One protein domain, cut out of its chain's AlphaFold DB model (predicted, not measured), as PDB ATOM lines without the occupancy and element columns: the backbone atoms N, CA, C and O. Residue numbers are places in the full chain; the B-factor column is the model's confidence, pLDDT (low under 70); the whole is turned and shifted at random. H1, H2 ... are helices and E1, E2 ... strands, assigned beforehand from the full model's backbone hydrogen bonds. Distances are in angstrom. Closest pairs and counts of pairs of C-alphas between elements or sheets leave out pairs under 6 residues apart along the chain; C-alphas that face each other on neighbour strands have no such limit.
ATOM      1  N   GLU A  68     372.642 243.649 310.162       87.25
ATOM      2  CA  GLU A  68     373.379 244.676 309.424       87.25
ATOM      3  C   GLU A  68     372.883 244.771 307.982       87.25
ATOM      4  O   GLU A  68     372.662 245.870 307.477       87.25
ATOM      5  N   GLN A  69     372.646 243.623 307.343       91.69
ATOM      6  CA  GLN A  69     372.092 243.559 305.993       91.69
ATOM      7  C   GLN A  69     370.659 244.084 305.935       91.69
ATOM      8  O   GLN A  69     370.291 244.741 304.969       91.69
ATOM      9  N   LEU A  70     369.846 243.833 306.963       89.12
ATOM     10  CA  LEU A  70     368.485 244.355 307.032       89.12
ATOM     11  C   LEU A  70     368.477 245.881 307.207       89.12
ATOM     12  O   LEU A  70     367.685 246.567 306.565       89.12
ATOM     13  N   ASN A  71     369.384 246.423 308.024       87.12
ATOM     14  CA  ASN A  71     369.559 247.870 308.164       87.12
ATOM     15  C   ASN A  71     369.998 248.521 306.845       87.12
ATOM     16  O   ASN A  71     369.428 249.530 306.437       87.12
ATOM     17  N   ASP A  72     370.972 247.923 306.159       90.81
ATOM     18  CA  ASP A  72     371.415 248.375 304.838       90.81
ATOM     19  C   ASP A  72     370.301 248.252 303.784       90.81
ATOM     20  O   ASP A  72     370.091 249.172 302.994       90.81
ATOM     21  N   PHE A  73     369.516 247.173 303.822       92.44
ATOM     22  CA  PHE A  73     368.337 246.991 302.976       92.44
ATOM     23  C   PHE A  73     367.331 248.134 303.145       92.44
ATOM     24  O   PHE A  73     366.917 248.727 302.150       92.44
ATOM     25  N   LEU A  74     366.972 248.472 304.387       89.94
ATOM     26  CA  LEU A  74     366.006 249.531 304.697       89.94
ATOM     27  C   LEU A  74     366.527 250.931 304.345       89.94
ATOM     28  O   LEU A  74     365.734 251.810 304.025       89.94
ATOM     29  N   ALA A  75     367.843 251.141 304.379       90.75
ATOM     30  CA  ALA A  75     368.475 252.404 304.000       90.75
ATOM     31  C   ALA A  75     368.680 252.567 302.479       90.75
ATOM     32  O   ALA A  75     369.098 253.637 302.034       90.75
ATOM     33  N   SER A  76     368.413 251.523 301.691       93.94
ATOM     34  CA  SER A  76     368.746 251.465 300.266       93.94
ATOM     35  C   SER A  76     367.533 251.590 299.350       93.94
ATOM     36  O   SER A  76     366.388 251.360 299.744       93.94
ATOM     37  N   THR A  77     367.816 251.908 298.087       94.56
ATOM     38  CA  THR A  77     366.833 251.889 297.005       94.56
ATOM     39  C   THR A  77     366.973 250.620 296.178       94.56
ATOM     40  O   THR A  77     368.072 250.220 295.787       94.56
ATOM     41  N   TRP A  78     365.838 249.988 295.896       94.75
ATOM     42  CA  TRP A  78     365.783 248.682 295.259       94.75
ATOM     43  C   TRP A  78     364.907 248.706 294.018       94.75
ATOM     44  O   TRP A  78     363.794 249.213 294.036       94.75
ATOM     45  N   LYS A  79     365.375 248.107 292.933       93.81
ATOM     46  CA  LYS A  79     364.646 247.984 291.678       93.81
ATOM     47  C   LYS A  79     364.084 246.572 291.528       93.81
ATOM     48  O   LYS A  79     364.871 245.622 291.488       93.81
ATOM     49  N   PRO A  80     362.759 246.400 291.414       91.12
ATOM     50  CA  PRO A  80     362.185 245.086 291.161       91.12
ATOM     51  C   PRO A  80     362.566 244.519 289.796       91.12
ATOM     52  O   PRO A  80     362.808 245.266 288.846       91.12
ATOM     53  N   GLU A  81     362.569 243.194 289.681       89.44
ATOM     54  CA  GLU A  81     362.814 242.496 288.421       89.44
ATOM     55  C   GLU A  81     361.609 241.630 287.996       89.44
ATOM     56  O   GLU A  81     361.223 240.722 288.735       89.44
ATOM     57  N   PRO A  82     361.023 241.866 286.802       86.81
ATOM     58  CA  PRO A  82     361.176 243.060 285.975       86.81
ATOM     59  C   PRO A  82     360.662 244.331 286.670       86.81
ATOM     60  O   PRO A  82     359.754 244.306 287.505       86.81
ATOM     61  N   SER A  83     361.235 245.462 286.265       84.06
ATOM     62  CA  SER A  83     360.785 246.793 286.670       84.06
ATOM     63  C   SER A  83     359.736 247.306 285.686       84.06
ATOM     64  O   SER A  83     359.848 247.103 284.475       84.06
ATOM     65  N   PHE A  84     358.729 248.000 286.205       81.88
ATOM     66  CA  PHE A  84     357.726 248.718 285.435       81.88
ATOM     67  C   PHE A  84     358.041 250.213 285.453       81.88
ATOM     68  O   PHE A  84     358.151 250.804 286.517       81.88
ATOM     69  N   GLN A  85     358.213 250.828 284.279       82.06
ATOM     70  CA  GLN A  85     358.509 252.267 284.142       82.06
ATOM     71  C   GLN A  85     359.712 252.767 284.970       82.06
ATOM     72  O   GLN A  85     359.786 253.939 285.322       82.06
ATOM     73  N   GLY A  86     360.674 251.889 285.272       82.06
ATOM     74  CA  GLY A  86     361.822 252.251 286.105       82.06
ATOM     75  C   GLY A  86     361.478 252.425 287.584       82.06
ATOM     76  O   GLY A  86     362.236 253.078 288.289       82.06
ATOM     77  N   ASN A  87     360.361 251.856 288.048       84.50
ATOM     78  CA  ASN A  87     359.961 251.909 289.445       84.50
ATOM     79  C   ASN A  87     361.034 251.339 290.379       84.50
ATOM     80  O   ASN A  87     361.762 250.396 290.045       84.50
ATOM     81  N   THR A  88     361.049 251.885 291.586       90.38
ATOM     82  CA  THR A  88     361.926 251.468 292.675       90.38
ATOM     83  C   THR A  88     361.096 251.210 293.924       90.38
ATOM     84  O   THR A  88     359.893 251.462 293.943       90.38
ATOM     85  N   ILE A  89     361.719 250.645 294.950       89.12
ATOM     86  CA  ILE A  89     361.165 250.408 296.274       89.12
ATOM     87  C   ILE A  89     362.153 250.991 297.280       89.12
ATOM     88  O   ILE A  89     363.340 250.661 297.255       89.12
ATOM     89  N   THR A  90     361.660 251.852 298.163       89.06
ATOM     90  CA  THR A  90     362.407 252.407 299.295       89.06
ATOM     91  C   THR A  90     361.612 252.248 300.581       89.06
ATOM     92  O   THR A  90     360.391 252.062 300.565       89.06
ATOM     93  N   PHE A  91     362.306 252.348 301.710       87.19
ATOM     94  CA  PHE A  91     361.711 252.244 303.034       87.19
ATOM     95  C   PHE A  91     362.037 253.512 303.811       87.19
ATOM     96  O   PHE A  91     363.194 253.813 304.084       87.19
ATOM     97  N   SER A  92     361.017 254.291 304.153       82.88
ATOM     98  CA  SER A  92     361.197 255.517 304.929       82.88
ATOM     99  C   SER A  92     360.689 255.309 306.342       82.88
ATOM    100  O   SER A  92     359.571 254.823 306.523       82.88
ATOM    101  N   ALA A  93     361.473 255.720 307.338       82.00
ATOM    102  CA  ALA A  93     361.020 255.722 308.723       82.00
ATOM    103  C   ALA A  93     359.686 256.474 308.852       82.00
ATOM    104  O   ALA A  93     359.471 257.514 308.219       82.00
ATOM    105  N   PHE A  94     358.781 255.939 309.667       75.56
ATOM    106  CA  PHE A  94     357.468 256.535 309.873       75.56
ATOM    107  C   PHE A  94     357.614 257.848 310.661       75.56
ATOM    108  O   PHE A  94     357.785 257.849 311.881       75.56
ATOM    109  N   SER A  95     357.624 258.974 309.937       72.19
ATOM    110  CA  SER A  95     357.890 260.306 310.501       72.19
ATOM    111  C   SER A  95     356.885 260.696 311.590       72.19
ATOM    112  O   SER A  95     355.731 260.280 311.534       72.19
ATOM    113  N   ALA A  96     357.283 261.562 312.531       67.00
ATOM    114  CA  ALA A  96     356.397 262.067 313.588       67.00
ATOM    115  C   ALA A  96     355.090 262.679 313.035       67.00
ATOM    116  O   ALA A  96     354.017 262.445 313.577       67.00
ATOM    117  N   VAL A  97     355.160 263.361 311.887       65.88
ATOM    118  CA  VAL A  97     353.979 263.920 311.201       65.88
ATOM    119  C   VAL A  97     353.012 262.819 310.746       65.88
ATOM    120  O   VAL A  97     351.795 262.989 310.803       65.88
ATOM    121  N   ASN A  98     353.537 261.671 310.314       68.62
ATOM    122  CA  ASN A  98     352.712 260.519 309.960       68.62
ATOM    123  C   ASN A  98     352.183 259.795 311.205       68.62
ATOM    124  O   ASN A  98     351.084 259.253 311.146       68.62
ATOM    125  N   GLN A  99     352.911 259.815 312.326       71.62
ATOM    126  CA  GLN A  99     352.468 259.216 313.592       71.62
ATOM    127  C   GLN A  99     351.215 259.905 314.142       71.62
ATOM    128  O   GLN A  99     350.284 259.216 314.547       71.62
ATOM    129  N   ASP A 100     351.137 261.236 314.069       72.44
ATOM    130  CA  ASP A 100     349.944 261.979 314.500       72.44
ATOM    131  C   ASP A 100     348.709 261.636 313.650       72.44
ATOM    132  O   ASP A 100     347.585 261.568 314.147       72.44
ATOM    133  N   ARG A 101     348.916 261.399 312.348       71.62
ATOM    134  CA  ARG A 101     347.847 261.035 311.407       71.62
ATOM    135  C   ARG A 101     347.448 259.559 311.502       71.62
ATOM    136  O   ARG A 101     346.308 259.217 311.200       71.62
ATOM    137  N   PHE A 102     348.384 258.700 311.893       74.50
ATOM    138  CA  PHE A 102     348.246 257.249 311.912       74.50
ATOM    139  C   PHE A 102     348.838 256.676 313.215       74.50
ATOM    140  O   PHE A 102     349.877 256.010 313.184       74.50
ATOM    141  N   PRO A 103     348.188 256.912 314.368       73.94
ATOM    142  CA  PRO A 103     348.740 256.569 315.681       73.94
ATOM    143  C   PRO A 103     348.953 255.063 315.878       73.94
ATOM    144  O   PRO A 103     349.890 254.657 316.561       73.94
ATOM    145  N   ASP A 104     348.165 254.217 315.209       73.31
ATOM    146  CA  ASP A 104     348.326 252.753 315.240       73.31
ATOM    147  C   ASP A 104     349.650 252.281 314.598       73.31
ATOM    148  O   ASP A 104     350.155 251.183 314.861       73.31
ATOM    149  N   PHE A 105     350.249 253.149 313.781       71.50
ATOM    150  CA  PHE A 105     351.531 252.956 313.113       71.50
ATOM    151  C   PHE A 105     352.662 253.743 313.789       71.50
ATOM    152  O   PHE A 105     353.763 253.797 313.247       71.50
ATOM    153  N   ALA A 106     352.423 254.338 314.963       70.50
ATOM    154  CA  ALA A 106     353.438 255.066 315.712       70.50
ATOM    155  C   ALA A 106     354.384 254.141 316.494       70.50
ATOM    156  O   ALA A 106     354.005 253.065 316.970       70.50
ATOM    157  N   GLY A 107     355.635 254.576 316.633       70.81
ATOM    158  CA  GLY A 107     356.689 253.873 317.363       70.81
ATOM    159  C   GLY A 107     357.957 253.667 316.538       70.81
ATOM    160  O   GLY A 107     357.940 253.735 315.308       70.81
ATOM    161  N   ASP A 108     359.052 253.408 317.244       72.06
ATOM    162  CA  ASP A 108     360.363 253.171 316.644       72.06
ATOM    163  C   ASP A 108     360.380 251.880 315.805       72.06
ATOM    164  O   ASP A 108     359.580 250.965 316.013       72.06
ATOM    165  N   GLY A 109     361.280 251.814 314.817       74.56
ATOM    166  CA  GLY A 109     361.450 250.629 313.959       74.56
ATOM    167  C   GLY A 109     360.347 250.419 312.914       74.56
ATOM    168  O   GLY A 109     360.239 249.341 312.327       74.56
ATOM    169  N   ARG A 110     359.513 251.430 312.654       80.31
ATOM    170  CA  ARG A 110     358.419 251.357 311.675       80.31
ATOM    171  C   ARG A 110     358.778 252.076 310.388       80.31
ATOM    172  O   ARG A 110     359.289 253.195 310.411       80.31
ATOM    173  N   PHE A 111     358.474 251.436 309.265       82.25
ATOM    174  CA  PHE A 111     358.827 251.903 307.936       82.25
ATOM    175  C   PHE A 111     357.602 251.906 307.023       82.25
ATOM    176  O   PHE A 111     356.837 250.946 306.932       82.25
ATOM    177  N   GLN A 112     357.432 253.001 306.301       81.38
ATOM    178  CA  GLN A 112     356.551 253.044 305.149       81.38
ATOM    179  C   GLN A 112     357.300 252.493 303.936       81.38
ATOM    180  O   GLN A 112     358.441 252.883 303.681       81.38
ATOM    181  N   VAL A 113     356.646 251.607 303.188       84.44
ATOM    182  CA  VAL A 113     357.112 251.173 301.872       84.44
ATOM    183  C   VAL A 113     356.704 252.233 300.861       84.44
ATOM    184  O   VAL A 113     355.538 252.613 300.790       84.44
ATOM    185  N   ASN A 114     357.654 252.699 300.061       80.94
ATOM    186  CA  ASN A 114     357.382 253.596 298.949       80.94
ATOM    187  C   ASN A 114     357.772 252.893 297.657       80.94
ATOM    188  O   ASN A 114     358.895 252.412 297.537       80.94
ATOM    189  N   ALA A 115     356.861 252.862 296.688       80.69
ATOM    190  CA  ALA A 115     357.130 252.339 295.355       80.69
ATOM    191  C   ALA A 115     356.779 253.397 294.296       80.69
ATOM    192  O   ALA A 115     355.680 253.368 293.744       80.69
ATOM    193  N   PRO A 116     357.643 254.398 294.057       71.62
ATOM    194  CA  PRO A 116     357.391 255.400 293.025       71.62
ATOM    195  C   PRO A 116     357.331 254.755 291.635       71.62
ATOM    196  O   PRO A 116     358.031 253.783 291.359       71.62
ATOM    197  N   GLY A 117     356.505 255.309 290.746       67.75
ATOM    198  CA  GLY A 117     356.264 254.746 289.409       67.75
ATOM    199  C   GLY A 117     355.114 253.737 289.360       67.75
ATOM    200  O   GLY A 117     354.790 253.223 288.291       67.75
ATOM    201  N   THR A 118     354.466 253.479 290.495       73.19
ATOM    202  CA  THR A 118     353.176 252.797 290.543       73.19
ATOM    203  C   THR A 118     352.036 253.840 290.549       73.19
ATOM    204  O   THR A 118     352.230 254.970 290.994       73.19
ATOM    205  N   CYS A 119     350.871 253.508 289.977       75.69
ATOM    206  CA  CYS A 119     349.715 254.405 289.816       75.69
ATOM    207  C   CYS A 119     349.196 255.016 291.135       75.69
ATOM    208  O   CYS A 119     348.998 256.224 291.211       75.69
ATOM    209  N   ASN A 120     349.002 254.209 292.172       72.88
ATOM    210  CA  ASN A 120     348.447 254.598 293.467       72.88
ATOM    211  C   ASN A 120     349.479 254.589 294.606       72.88
ATOM    212  O   ASN A 120     349.170 254.988 295.730       72.88
ATOM    213  N   GLY A 121     350.707 254.157 294.313       64.81
ATOM    214  CA  GLY A 121     351.714 253.802 295.312       64.81
ATOM    215  C   GLY A 121     351.529 252.368 295.826       64.81
ATOM    216  O   GLY A 121     350.431 251.814 295.816       64.81
ATOM    217  N   ALA A 122     352.604 251.747 296.321       59.28
ATOM    218  CA  ALA A 122     352.478 250.535 297.129       59.28
ATOM    219  C   ALA A 122     352.054 250.923 298.554       59.28
ATOM    220  O   ALA A 122     352.813 251.539 299.295       59.28
ATOM    221  N   ALA A 123     350.836 250.551 298.936       53.25
ATOM    222  CA  ALA A 123     350.153 250.938 300.173       53.25
ATOM    223  C   ALA A 123     350.730 250.354 301.487       53.25
ATOM    224  O   ALA A 123     350.050 250.355 302.511       53.25
ATOM    225  N   GLY A 124     351.930 249.774 301.498       56.06
ATOM    226  CA  GLY A 124     352.403 248.979 302.636       56.06
ATOM    227  C   GLY A 124     352.988 249.822 303.774       56.06
ATOM    228  O   GLY A 124     353.951 250.557 303.561       56.06
ATOM    229  N   ALA A 125     352.486 249.658 305.001       56.06
ATOM    230  CA  ALA A 125     353.249 249.986 306.205       56.06
ATOM    231  C   ALA A 125     353.767 248.693 306.840       56.06
ATOM    232  O   ALA A 125     353.007 247.779 307.181       56.06
ATOM    233  N   ILE A 126     355.080 248.631 307.019       63.62
ATOM    234  CA  ILE A 126     355.767 247.491 307.614       63.62
ATOM    235  C   ILE A 126     356.477 247.938 308.892       63.62
ATOM    236  O   ILE A 126     356.929 249.072 309.023       63.62
ATOM    237  N   ALA A 127     356.576 247.050 309.866       57.41
ATOM    238  CA  ALA A 127     357.460 247.234 311.001       57.41
ATOM    239  C   ALA A 127     358.598 246.238 310.930       57.41
ATOM    240  O   ALA A 127     358.412 245.056 310.649       57.41
ATOM    241  N   VAL A 128     359.765 246.706 311.337       58.88
ATOM    242  CA  VAL A 128     360.711 245.835 312.009       58.88
ATOM    243  C   VAL A 128     360.229 245.779 313.455       58.88
ATOM    244  O   VAL A 128     360.424 246.719 314.220       58.88
ATOM    245  N   VAL A 129     359.488 244.735 313.830       51.69
ATOM    246  CA  VAL A 129     359.025 244.618 315.222       51.69
ATOM    247  C   VAL A 129     360.250 244.352 316.080       51.69
ATOM    248  O   VAL A 129     360.849 243.302 315.950       51.69
ATOM    249  N   GLU A 130     360.656 245.251 316.967       41.47
ATOM    250  CA  GLU A 130     361.678 244.907 317.958       41.47
ATOM    251  C   GLU A 130     361.150 243.852 318.958       41.47
ATOM    252  O   GLU A 130     359.963 243.848 319.286       41.47
ATOM    253  N   PRO A 131     361.991 242.904 319.429       45.56
ATOM    254  CA  PRO A 131     363.449 242.855 319.289       45.56
ATOM    255  C   PRO A 131     363.919 242.105 318.022       45.56
ATOM    256  O   PRO A 131     365.010 241.534 317.995       45.56
ATOM    257  N   GLN A 132     363.097 242.040 316.973       47.19
ATOM    258  CA  GLN A 132     363.251 241.143 315.822       47.19
ATOM    259  C   GLN A 132     364.250 241.610 314.758       47.19
ATOM    260  O   GLN A 132     364.305 241.003 313.695       47.19
ATOM    261  N   PHE A 133     365.179 242.512 315.089       51.88
ATOM    262  CA  PHE A 133     366.483 242.520 314.410       51.88
ATOM    263  C   PHE A 133     367.178 241.140 314.475       51.88
ATOM    264  O   PHE A 133     368.087 240.862 313.711       51.88
ATOM    265  N   LYS A 134     366.712 240.226 315.342       50.62
ATOM    266  CA  LYS A 134     367.104 238.805 315.364       50.62
ATOM    267  C   LYS A 134     366.531 237.942 314.230       50.62
ATOM    268  O   LYS A 134     366.895 236.771 314.149       50.62
ATOM    269  N   SER A 135     365.617 238.452 313.410       65.00
ATOM    270  CA  SER A 135     365.025 237.704 312.300       65.00
ATOM    271  C   SER A 135     365.109 238.510 311.017       65.00
ATOM    272  O   SER A 135     364.869 239.711 311.026       65.00
ATOM    273  N   ALA A 136     365.351 237.834 309.901       80.50
ATOM    274  CA  ALA A 136     365.309 238.418 308.566       80.50
ATOM    275  C   ALA A 136     363.890 238.840 308.125       80.50
ATOM    276  O   ALA A 136     363.614 238.909 306.934       80.50
ATOM    277  N   THR A 137     362.956 239.046 309.057       86.56
ATOM    278  CA  THR A 137     361.529 239.202 308.787       86.56
ATOM    279  C   THR A 137     361.058 240.618 309.094       86.56
ATOM    280  O   THR A 137     361.167 241.101 310.219       86.56
ATOM    281  N   LEU A 138     360.464 241.255 308.094       86.31
ATOM    282  CA  LEU A 138     359.680 242.474 308.192       86.31
ATOM    283  C   LEU A 138     358.232 242.078 308.489       86.31
ATOM    284  O   LEU A 138     357.620 241.302 307.755       86.31
ATOM    285  N   LYS A 139     357.677 242.597 309.580       84.31
ATOM    286  CA  LYS A 139     356.300 242.330 309.983       84.31
ATOM    287  C   LYS A 139     355.358 243.313 309.327       84.31
ATOM    288  O   LYS A 139     355.594 244.521 309.342       84.31
ATOM    289  N   LYS A 140     354.242 242.819 308.817       81.62
ATOM    290  CA  LYS A 140     353.183 243.715 308.372       81.62
ATOM    291  C   LYS A 140     352.459 244.283 309.587       81.62
ATOM    292  O   LYS A 140     351.991 243.539 310.443       81.62
ATOM    293  N   ILE A 141     352.326 245.606 309.634       74.31
ATOM    294  CA  ILE A 141     351.569 246.291 310.696       74.31
ATOM    295  C   ILE A 141     350.267 246.913 310.202       74.31
ATOM    296  O   ILE A 141     349.401 247.221 311.012       74.31
ATOM    297  N   GLY A 142     350.087 247.042 308.888       72.19
ATOM    298  CA  GLY A 142     348.818 247.445 308.294       72.19
ATOM    299  C   GLY A 142     348.987 248.043 306.903       72.19
ATOM    300  O   GLY A 142     350.056 247.972 306.298       72.19
ATOM    301  N   TRP A 143     347.903 248.619 306.399       70.62
ATOM    302  CA  TRP A 143     347.848 249.275 305.098       70.62
ATOM    303  C   TRP A 143     347.681 250.781 305.286       70.62
ATOM    304  O   TRP A 143     346.848 251.217 306.081       70.62
ATOM    305  N   LEU A 144     348.454 251.568 304.543       69.44
ATOM    306  CA  LEU A 144     348.209 252.998 304.393       69.44
ATOM    307  C   LEU A 144     347.179 253.192 303.285       69.44
ATOM    308  O   LEU A 144     347.209 252.495 302.275       69.44
ATOM    309  N   ALA A 145     346.254 254.132 303.468       65.38
ATOM    310  CA  ALA A 145     345.307 254.466 302.414       65.38
ATOM    311  C   ALA A 145     346.072 254.963 301.175       65.38
ATOM    312  O   ALA A 145     346.854 255.912 301.271       65.38
ATOM    313  N   VAL A 146     345.829 254.330 300.031       71.12
ATOM    314  CA  VAL A 146     346.299 254.786 298.719       71.12
ATOM    315  C   VAL A 146     345.164 255.435 297.951       71.12
ATOM    316  O   VAL A 146     343.994 255.319 298.318       71.12
ATOM    317  N   THR A 147     345.509 256.161 296.897       70.06
ATOM    318  CA  THR A 147     344.514 256.663 295.951       70.06
ATOM    319  C   THR A 147     343.873 255.500 295.184       70.06
ATOM    320  O   THR A 147     344.443 254.418 295.100       70.06
ATOM    321  N   GLU A 148     342.689 255.716 294.612       75.75
ATOM    322  CA  GLU A 148     341.985 254.726 293.777       75.75
ATOM    323  C   GLU A 148     341.915 255.212 292.321       75.75
ATOM    324  O   GLU A 148     340.852 255.334 291.714       75.75
ATOM    325  N   MET A 149     343.067 255.580 291.764       78.44
ATOM    326  CA  MET A 149     343.190 256.024 290.382       78.44
ATOM    327  C   MET A 149     343.289 254.829 289.434       78.44
ATOM    328  O   MET A 149     343.859 253.786 289.760       78.44
ATOM    329  N   ALA A 150     342.768 255.010 288.220       80.25
ATOM    330  CA  ALA A 150     342.952 254.070 287.126       80.25
ATOM    331  C   ALA A 150     344.097 254.542 286.218       80.25
ATOM    332  O   ALA A 150     343.946 255.523 285.491       80.25
ATOM    333  N   CYS A 151     345.230 253.836 286.239       76.06
ATOM    334  CA  CYS A 151     346.371 254.108 285.361       76.06
ATOM    335  C   CYS A 151     346.957 252.810 284.774       76.06
ATOM    336  O   CYS A 151     346.726 251.719 285.307       76.06
ATOM    337  N   PRO A 152     347.765 252.901 283.701       77.31
ATOM    338  CA  PRO A 152     348.633 251.798 283.294       77.31
ATOM    339  C   PRO A 152     349.495 251.340 284.482       77.31
ATOM    340  O   PRO A 152     350.045 252.175 285.196       77.31
ATOM    341  N   GLY A 153     349.616 250.029 284.702       75.56
ATOM    342  CA  GLY A 153     350.380 249.464 285.821       75.56
ATOM    343  C   GLY A 153     349.556 248.949 287.002       75.56
ATOM    344  O   GLY A 153     350.149 248.405 287.925       75.56
ATOM    345  N   LEU A 154     348.220 249.041 286.986       78.12
ATOM    346  CA  LEU A 154     347.372 248.523 288.078       78.12
ATOM    347  C   LEU A 154     347.615 247.041 288.409       78.12
ATOM    348  O   LEU A 154     347.613 246.660 289.578       78.12
ATOM    349  N   GLU A 155     347.857 246.195 287.404       78.12
ATOM    350  CA  GLU A 155     348.211 244.787 287.639       78.12
ATOM    351  C   GLU A 155     349.542 244.658 288.390       78.12
ATOM    352  O   GLU A 155     349.663 243.845 289.305       78.12
ATOM    353  N   TYR A 156     350.510 245.516 288.054       81.12
ATOM    354  CA  TYR A 156     351.800 245.580 288.728       81.12
ATOM    355  C   TYR A 156     351.649 245.987 290.198       81.12
ATOM    356  O   TYR A 156     352.217 245.349 291.084       81.12
ATOM    357  N   GLU A 157     350.820 246.995 290.475       80.12
ATOM    358  CA  GLU A 157     350.508 247.408 291.850       80.12
ATOM    359  C   GLU A 157     349.786 246.325 292.640       80.12
ATOM    360  O   GLU A 157     350.076 246.105 293.815       80.12
ATOM    361  N   THR A 158     348.833 245.650 291.995       80.12
ATOM    362  CA  THR A 158     348.038 244.586 292.611       80.12
ATOM    363  C   THR A 158     348.945 243.449 293.062       80.12
ATOM    364  O   THR A 158     348.801 242.931 294.167       80.12
ATOM    365  N   ASP A 159     349.910 243.076 292.230       82.56
ATOM    366  CA  ASP A 159     350.867 242.028 292.545       82.56
ATOM    367  C   ASP A 159     351.867 242.473 293.630       82.56
ATOM    368  O   ASP A 159     352.071 241.735 294.595       82.56
ATOM    369  N   LEU A 160     352.399 243.703 293.586       83.75
ATOM    370  CA  LEU A 160     353.169 244.241 294.720       83.75
ATOM    371  C   LEU A 160     352.350 244.238 296.018       83.75
ATOM    372  O   LEU A 160     352.861 243.884 297.078       83.75
ATOM    373  N   SER A 161     351.060 244.557 295.946       80.06
ATOM    374  CA  SER A 161     350.177 244.534 297.111       80.06
ATOM    375  C   SER A 161     349.999 243.118 297.668       80.06
ATOM    376  O   SER A 161     349.944 242.947 298.881       80.06
ATOM    377  N   LYS A 162     349.985 242.075 296.828       81.25
ATOM    378  CA  LYS A 162     349.986 240.678 297.304       81.25
ATOM    379  C   LYS A 162     351.268 240.325 298.050       81.25
ATOM    380  O   LYS A 162     351.205 239.571 299.014       81.25
ATOM    381  N   LEU A 163     352.413 240.860 297.622       86.31
ATOM    382  CA  LEU A 163     353.681 240.662 298.322       86.31
ATOM    383  C   LEU A 163     353.607 241.258 299.738       86.31
ATOM    384  O   LEU A 163     353.796 240.537 300.713       86.31
ATOM    385  N   PHE A 164     353.237 242.536 299.852       83.69
ATOM    386  CA  PHE A 164     353.147 243.265 301.129       83.69
ATOM    387  C   PHE A 164     351.881 242.951 301.955       83.69
ATOM    388  O   PHE A 164     351.652 243.561 303.002       83.69
ATOM    389  N   ALA A 165     351.043 242.010 301.507       79.81
ATOM    390  CA  ALA A 165     349.844 241.591 302.230       79.81
ATOM    391  C   ALA A 165     350.140 240.763 303.484       79.81
ATOM    392  O   ALA A 165     349.282 240.725 304.369       79.81
ATOM    393  N   ASP A 166     351.341 240.201 303.579       83.44
ATOM    394  CA  ASP A 166     351.801 239.327 304.653       83.44
ATOM    395  C   ASP A 166     353.146 239.811 305.220       83.44
ATOM    396  O   ASP A 166     353.748 240.768 304.725       83.44
ATOM    397  N   ASP A 167     353.629 239.124 306.256       87.38
ATOM    398  CA  ASP A 167     355.013 239.246 306.712       87.38
ATOM    399  C   ASP A 167     355.995 238.870 305.590       87.38
ATOM    400  O   ASP A 167     355.744 237.953 304.802       87.38
ATOM    401  N   LEU A 168     357.136 239.554 305.557       89.25
ATOM    402  CA  LEU A 168     358.154 239.399 304.525       89.25
ATOM    403  C   LEU A 168     359.476 238.951 305.119       89.25
ATOM    404  O   LEU A 168     360.054 239.643 305.942       89.25
ATOM    405  N   GLU A 169     360.004 237.832 304.653       91.81
ATOM    406  CA  GLU A 169     361.393 237.456 304.854       91.81
ATOM    407  C   GLU A 169     362.273 238.102 303.773       91.81
ATOM    408  O   GLU A 169     361.980 238.022 302.580       91.81
ATOM    409  N   VAL A 170     363.365 238.737 304.189       93.62
ATOM    410  CA  VAL A 170     364.380 239.325 303.317       93.62
ATOM    411  C   VAL A 170     365.534 238.342 303.193       93.62
ATOM    412  O   VAL A 170     366.187 238.009 304.184       93.62
ATOM    413  N   ARG A 171     365.813 237.883 301.974       95.50
ATOM    414  CA  ARG A 171     366.942 236.989 301.692       95.50
ATOM    415  C   ARG A 171     367.930 237.634 300.737       95.50
ATOM    416  O   ARG A 171     367.526 238.120 299.689       95.50
ATOM    417  N   PHE A 172     369.213 237.607 301.070       96.69
ATOM    418  CA  PHE A 172     370.288 238.155 300.243       96.69
ATOM    419  C   PHE A 172     370.928 237.070 299.382       96.69
ATOM    420  O   PHE A 172     371.240 235.992 299.880       96.69
ATOM    421  N   ASP A 173     371.183 237.391 298.117       96.88
ATOM    422  CA  ASP A 173     371.910 236.565 297.146       96.88
ATOM    423  C   ASP A 173     373.087 237.383 296.592       96.88
ATOM    424  O   ASP A 173     373.113 237.831 295.445       96.88
ATOM    425  N   GLY A 174     374.036 237.680 297.482       94.94
ATOM    426  CA  GLY A 174     375.086 238.676 297.259       94.94
ATOM    427  C   GLY A 174     374.690 240.090 297.718       94.94
ATOM    428  O   GLY A 174     373.603 240.283 298.252       94.94
ATOM    429  N   PRO A 175     375.575 241.093 297.558       93.00
ATOM    430  CA  PRO A 175     375.390 242.433 298.139       93.00
ATOM    431  C   PRO A 175     374.326 243.292 297.437       93.00
ATOM    432  O   PRO A 175     373.748 244.196 298.046       93.00
ATOM    433  N   ASP A 176     374.066 243.003 296.160       96.50
ATOM    434  CA  ASP A 176     373.230 243.828 295.283       96.50
ATOM    435  C   ASP A 176     371.927 243.136 294.864       96.50
ATOM    436  O   ASP A 176     371.157 243.723 294.108       96.50
ATOM    437  N   THR A 177     371.659 241.921 295.348       97.31
ATOM    438  CA  THR A 177     370.451 241.161 295.004       97.31
ATOM    439  C   THR A 177     369.766 240.681 296.269       97.31
ATOM    440  O   THR A 177     370.386 240.027 297.112       97.31
ATOM    441  N   VAL A 178     368.470 240.953 296.374       97.06
ATOM    442  CA  VAL A 178     367.637 240.478 297.477       97.06
ATOM    443  C   VAL A 178     366.331 239.895 296.964       97.06
ATOM    444  O   VAL A 178     365.828 240.264 295.905       97.06
ATOM    445  N   TYR A 179     365.765 238.988 297.745       96.19
ATOM    446  CA  TYR A 179     364.441 238.433 297.543       96.19
ATOM    447  C   TYR A 179     363.574 238.830 298.728       96.19
ATOM    448  O   TYR A 179     363.919 238.557 299.879       96.19
ATOM    449  N   LEU A 180     362.446 239.468 298.436       93.81
ATOM    450  CA  LEU A 180     361.358 239.638 299.387       93.81
ATOM    451  C   LEU A 180     360.439 238.437 299.263       93.81
ATOM    452  O   LEU A 180     359.909 238.194 298.184       93.81
ATOM    453  N   VAL A 181     360.270 237.686 300.341       93.19
ATOM    454  CA  VAL A 181     359.576 236.398 300.330       93.19
ATOM    455  C   VAL A 181     358.451 236.439 301.347       93.19
ATOM    456  O   VAL A 181     358.701 236.669 302.524       93.19
ATOM    457  N   ASN A 182     357.217 236.197 300.919       90.38
ATOM    458  CA  ASN A 182     356.119 235.925 301.842       90.38
ATOM    459  C   ASN A 182     355.720 234.442 301.786       90.38
ATOM    460  O   ASN A 182     356.414 233.611 301.201       90.38
ATOM    461  N   SER A 183     354.590 234.099 302.406       88.81
ATOM    462  CA  SER A 183     354.096 232.719 302.478       88.81
ATOM    463  C   SER A 183     353.815 232.067 301.113       88.81
ATOM    464  O   SER A 183     353.857 230.842 301.001       88.81
ATOM    465  N   ASN A 184     353.555 232.865 300.072       88.88
ATOM    466  CA  ASN A 184     353.068 232.404 298.771       88.88
ATOM    467  C   ASN A 184     354.024 232.734 297.618       88.88
ATOM    468  O   ASN A 184     354.220 231.923 296.709       88.88
ATOM    469  N   VAL A 185     354.608 233.931 297.635       91.94
ATOM    470  CA  VAL A 185     355.354 234.508 296.518       91.94
ATOM    471  C   VAL A 185     356.680 235.107 296.965       91.94
ATOM    472  O   VAL A 185     356.870 235.461 298.127       91.94
ATOM    473  N   ALA A 186     357.589 235.253 296.009       92.88
ATOM    474  CA  ALA A 186     358.830 235.983 296.155       92.88
ATOM    475  C   ALA A 186     358.978 237.029 295.047       92.88
ATOM    476  O   ALA A 186     358.577 236.800 293.906       92.88
ATOM    477  N   LEU A 187     359.595 238.160 295.378       93.44
ATOM    478  CA  LEU A 187     359.991 239.201 294.437       93.44
ATOM    479  C   LEU A 187     361.501 239.396 294.502       93.44
ATOM    480  O   LEU A 187     362.043 239.684 295.569       93.44
ATOM    481  N   LYS A 188     362.167 239.292 293.352       95.44
ATOM    482  CA  LYS A 188     363.578 239.653 293.217       95.44
ATOM    483  C   LYS A 188     363.720 241.168 293.091       95.44
ATOM    484  O   LYS A 188     363.039 241.794 292.275       95.44
ATOM    485  N   LEU A 189     364.643 241.731 293.857       95.75
ATOM    486  CA  LEU A 189     365.060 243.119 293.778       95.75
ATOM    487  C   LEU A 189     366.569 243.199 293.551       95.75
ATOM    488  O   LEU A 189     367.337 242.435 294.136       95.75
ATOM    489  N   ASN A 190     366.987 244.169 292.748       96.81
ATOM    490  CA  ASN A 190     368.390 244.519 292.562       96.81
ATOM    491  C   ASN A 190     368.642 245.913 293.134       96.81
ATOM    492  O   ASN A 190     367.780 246.785 293.024       96.81
ATOM    493  N   ARG A 191     369.806 246.146 293.731       96.25
ATOM    494  CA  ARG A 191     370.159 247.460 294.272       96.25
ATOM    495  C   ARG A 191     370.232 248.486 293.143       96.25
ATOM    496  O   ARG A 191     370.846 248.231 292.105       96.25
ATOM    497  N   GLU A 192     369.606 249.639 293.343       92.69
ATOM    498  CA  GLU A 192     369.786 250.781 292.450       92.69
ATOM    499  C   GLU A 192     371.117 251.474 292.784       92.69
ATOM    500  O   GLU A 192     371.407 251.727 293.953       92.69
TER     501      GLU A 192
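This is residues 68 to 192 of the 193 residues of an uncharacterized protein of Corynebacterium glaucum (UniProt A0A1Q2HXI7). Eight antiparallel strands make one strongly twisted sheet that curls round into a small, incompletely closed barrel, with H1 capping one end and H3 packing with its residues 159 to 163 near the other end. The edge strands E1 and E2 come near each other at one place, Trp 78 and Thr 90, and H2 lies off the sheet as the element farthest from the middle. The printed part has 125 residues, with three named helices and eight named strands in the order H1 E1 E2 H2 E3 E4 E5 H3 E6 E7 E8; across the sheet the order is E1 E8 E7 E6 E5 E4 E3 E2. The class is mixed, helices and strands. The whole is compact, with a radius of gyration of the C-alphas of 13.9 A and spans of 39 by 38 by 25 A.

H1, residues 68 to 75, is joined by a tight link to E1, residues 78 to 80, an edge strand of the sheet. The other edge strand is E2, residues 90 to 93; the closest C-alphas of E1 and E2 are those of Trp 78 and Thr 90, 6.4 A apart. H1 is on the sheet at a height over the sheet of 6.9 A, and its closest C-alpha pair with E2 is Leu 74 and Phe 91, 5.3 A. H2, residues 96 to 101, is not on the sheet and is apart from H1. E3, residues 110 to 114, is antiparallel to E2 at 146 degrees, with N 112 and O 92 at 2.8 A, within hydrogen-bond range. E4, residues 124 to 127, forms a hairpin with E3, where N 111 and O 126 are 2.8 A apart. E5, residues 137 to 143, forms a hairpin with E4, where N 139 and O 127 are 2.8 A apart; E3, E4 and E5 are a meander, each strand the antiparallel neighbour of the one before. H3, residues 154 to 163, is on the sheet, on the opposite face from H1. E6, residues 168 to 172, pairs with E5 at N 138 and O 168, 2.7 A; the pairing is staggered, E5 using residues 137 to 138 for E6 and 139 to 143 for E4. E7, residues 177 to 181, and E8, residues 185 to 191, follow E6 as a second meander, with N 179 and O 171 at 2.8 A and N 187 and O 180 at 2.8 A. The closest C-alphas of H3 and E8 are those of Leu 163 and Val 185, 6.6 A apart. E8 is also the antiparallel neighbour of E1, with N 79 and O 190 at 2.7 A. In H1 and H3 every O i to N i+4 pair is within hydrogen-bond range; in H2 it is 1 of 2.

H1 begins at C-alpha 68, (373.379, 244.676, 309.424), and is 10.6 A long. The longer strands are E8, 19.8 A, and E5, 17.4 A, while E3 and E7 are each 13.0 A and E6 is 12.9 A. H3 is 14.4 A long and begins at C-alpha 154, (347.372, 248.523, 288.078). E2 is 10.1 A, E4 9.9 A, H2 8.9 A and E1 6.5 A. E8 ends at C-alpha 191, (370.159, 247.460, 294.272).

The two C-alphas farthest apart are those of Lys 134 and Ala 150, 40.2 A. The printed part has no cut, and no link is long. The mean pLDDT of the printed part is 79.9, and 21 residues are under 70: 96 to 98, 117, 121 to 135, and 144 to 145. E4 has a mean pLDDT of 58.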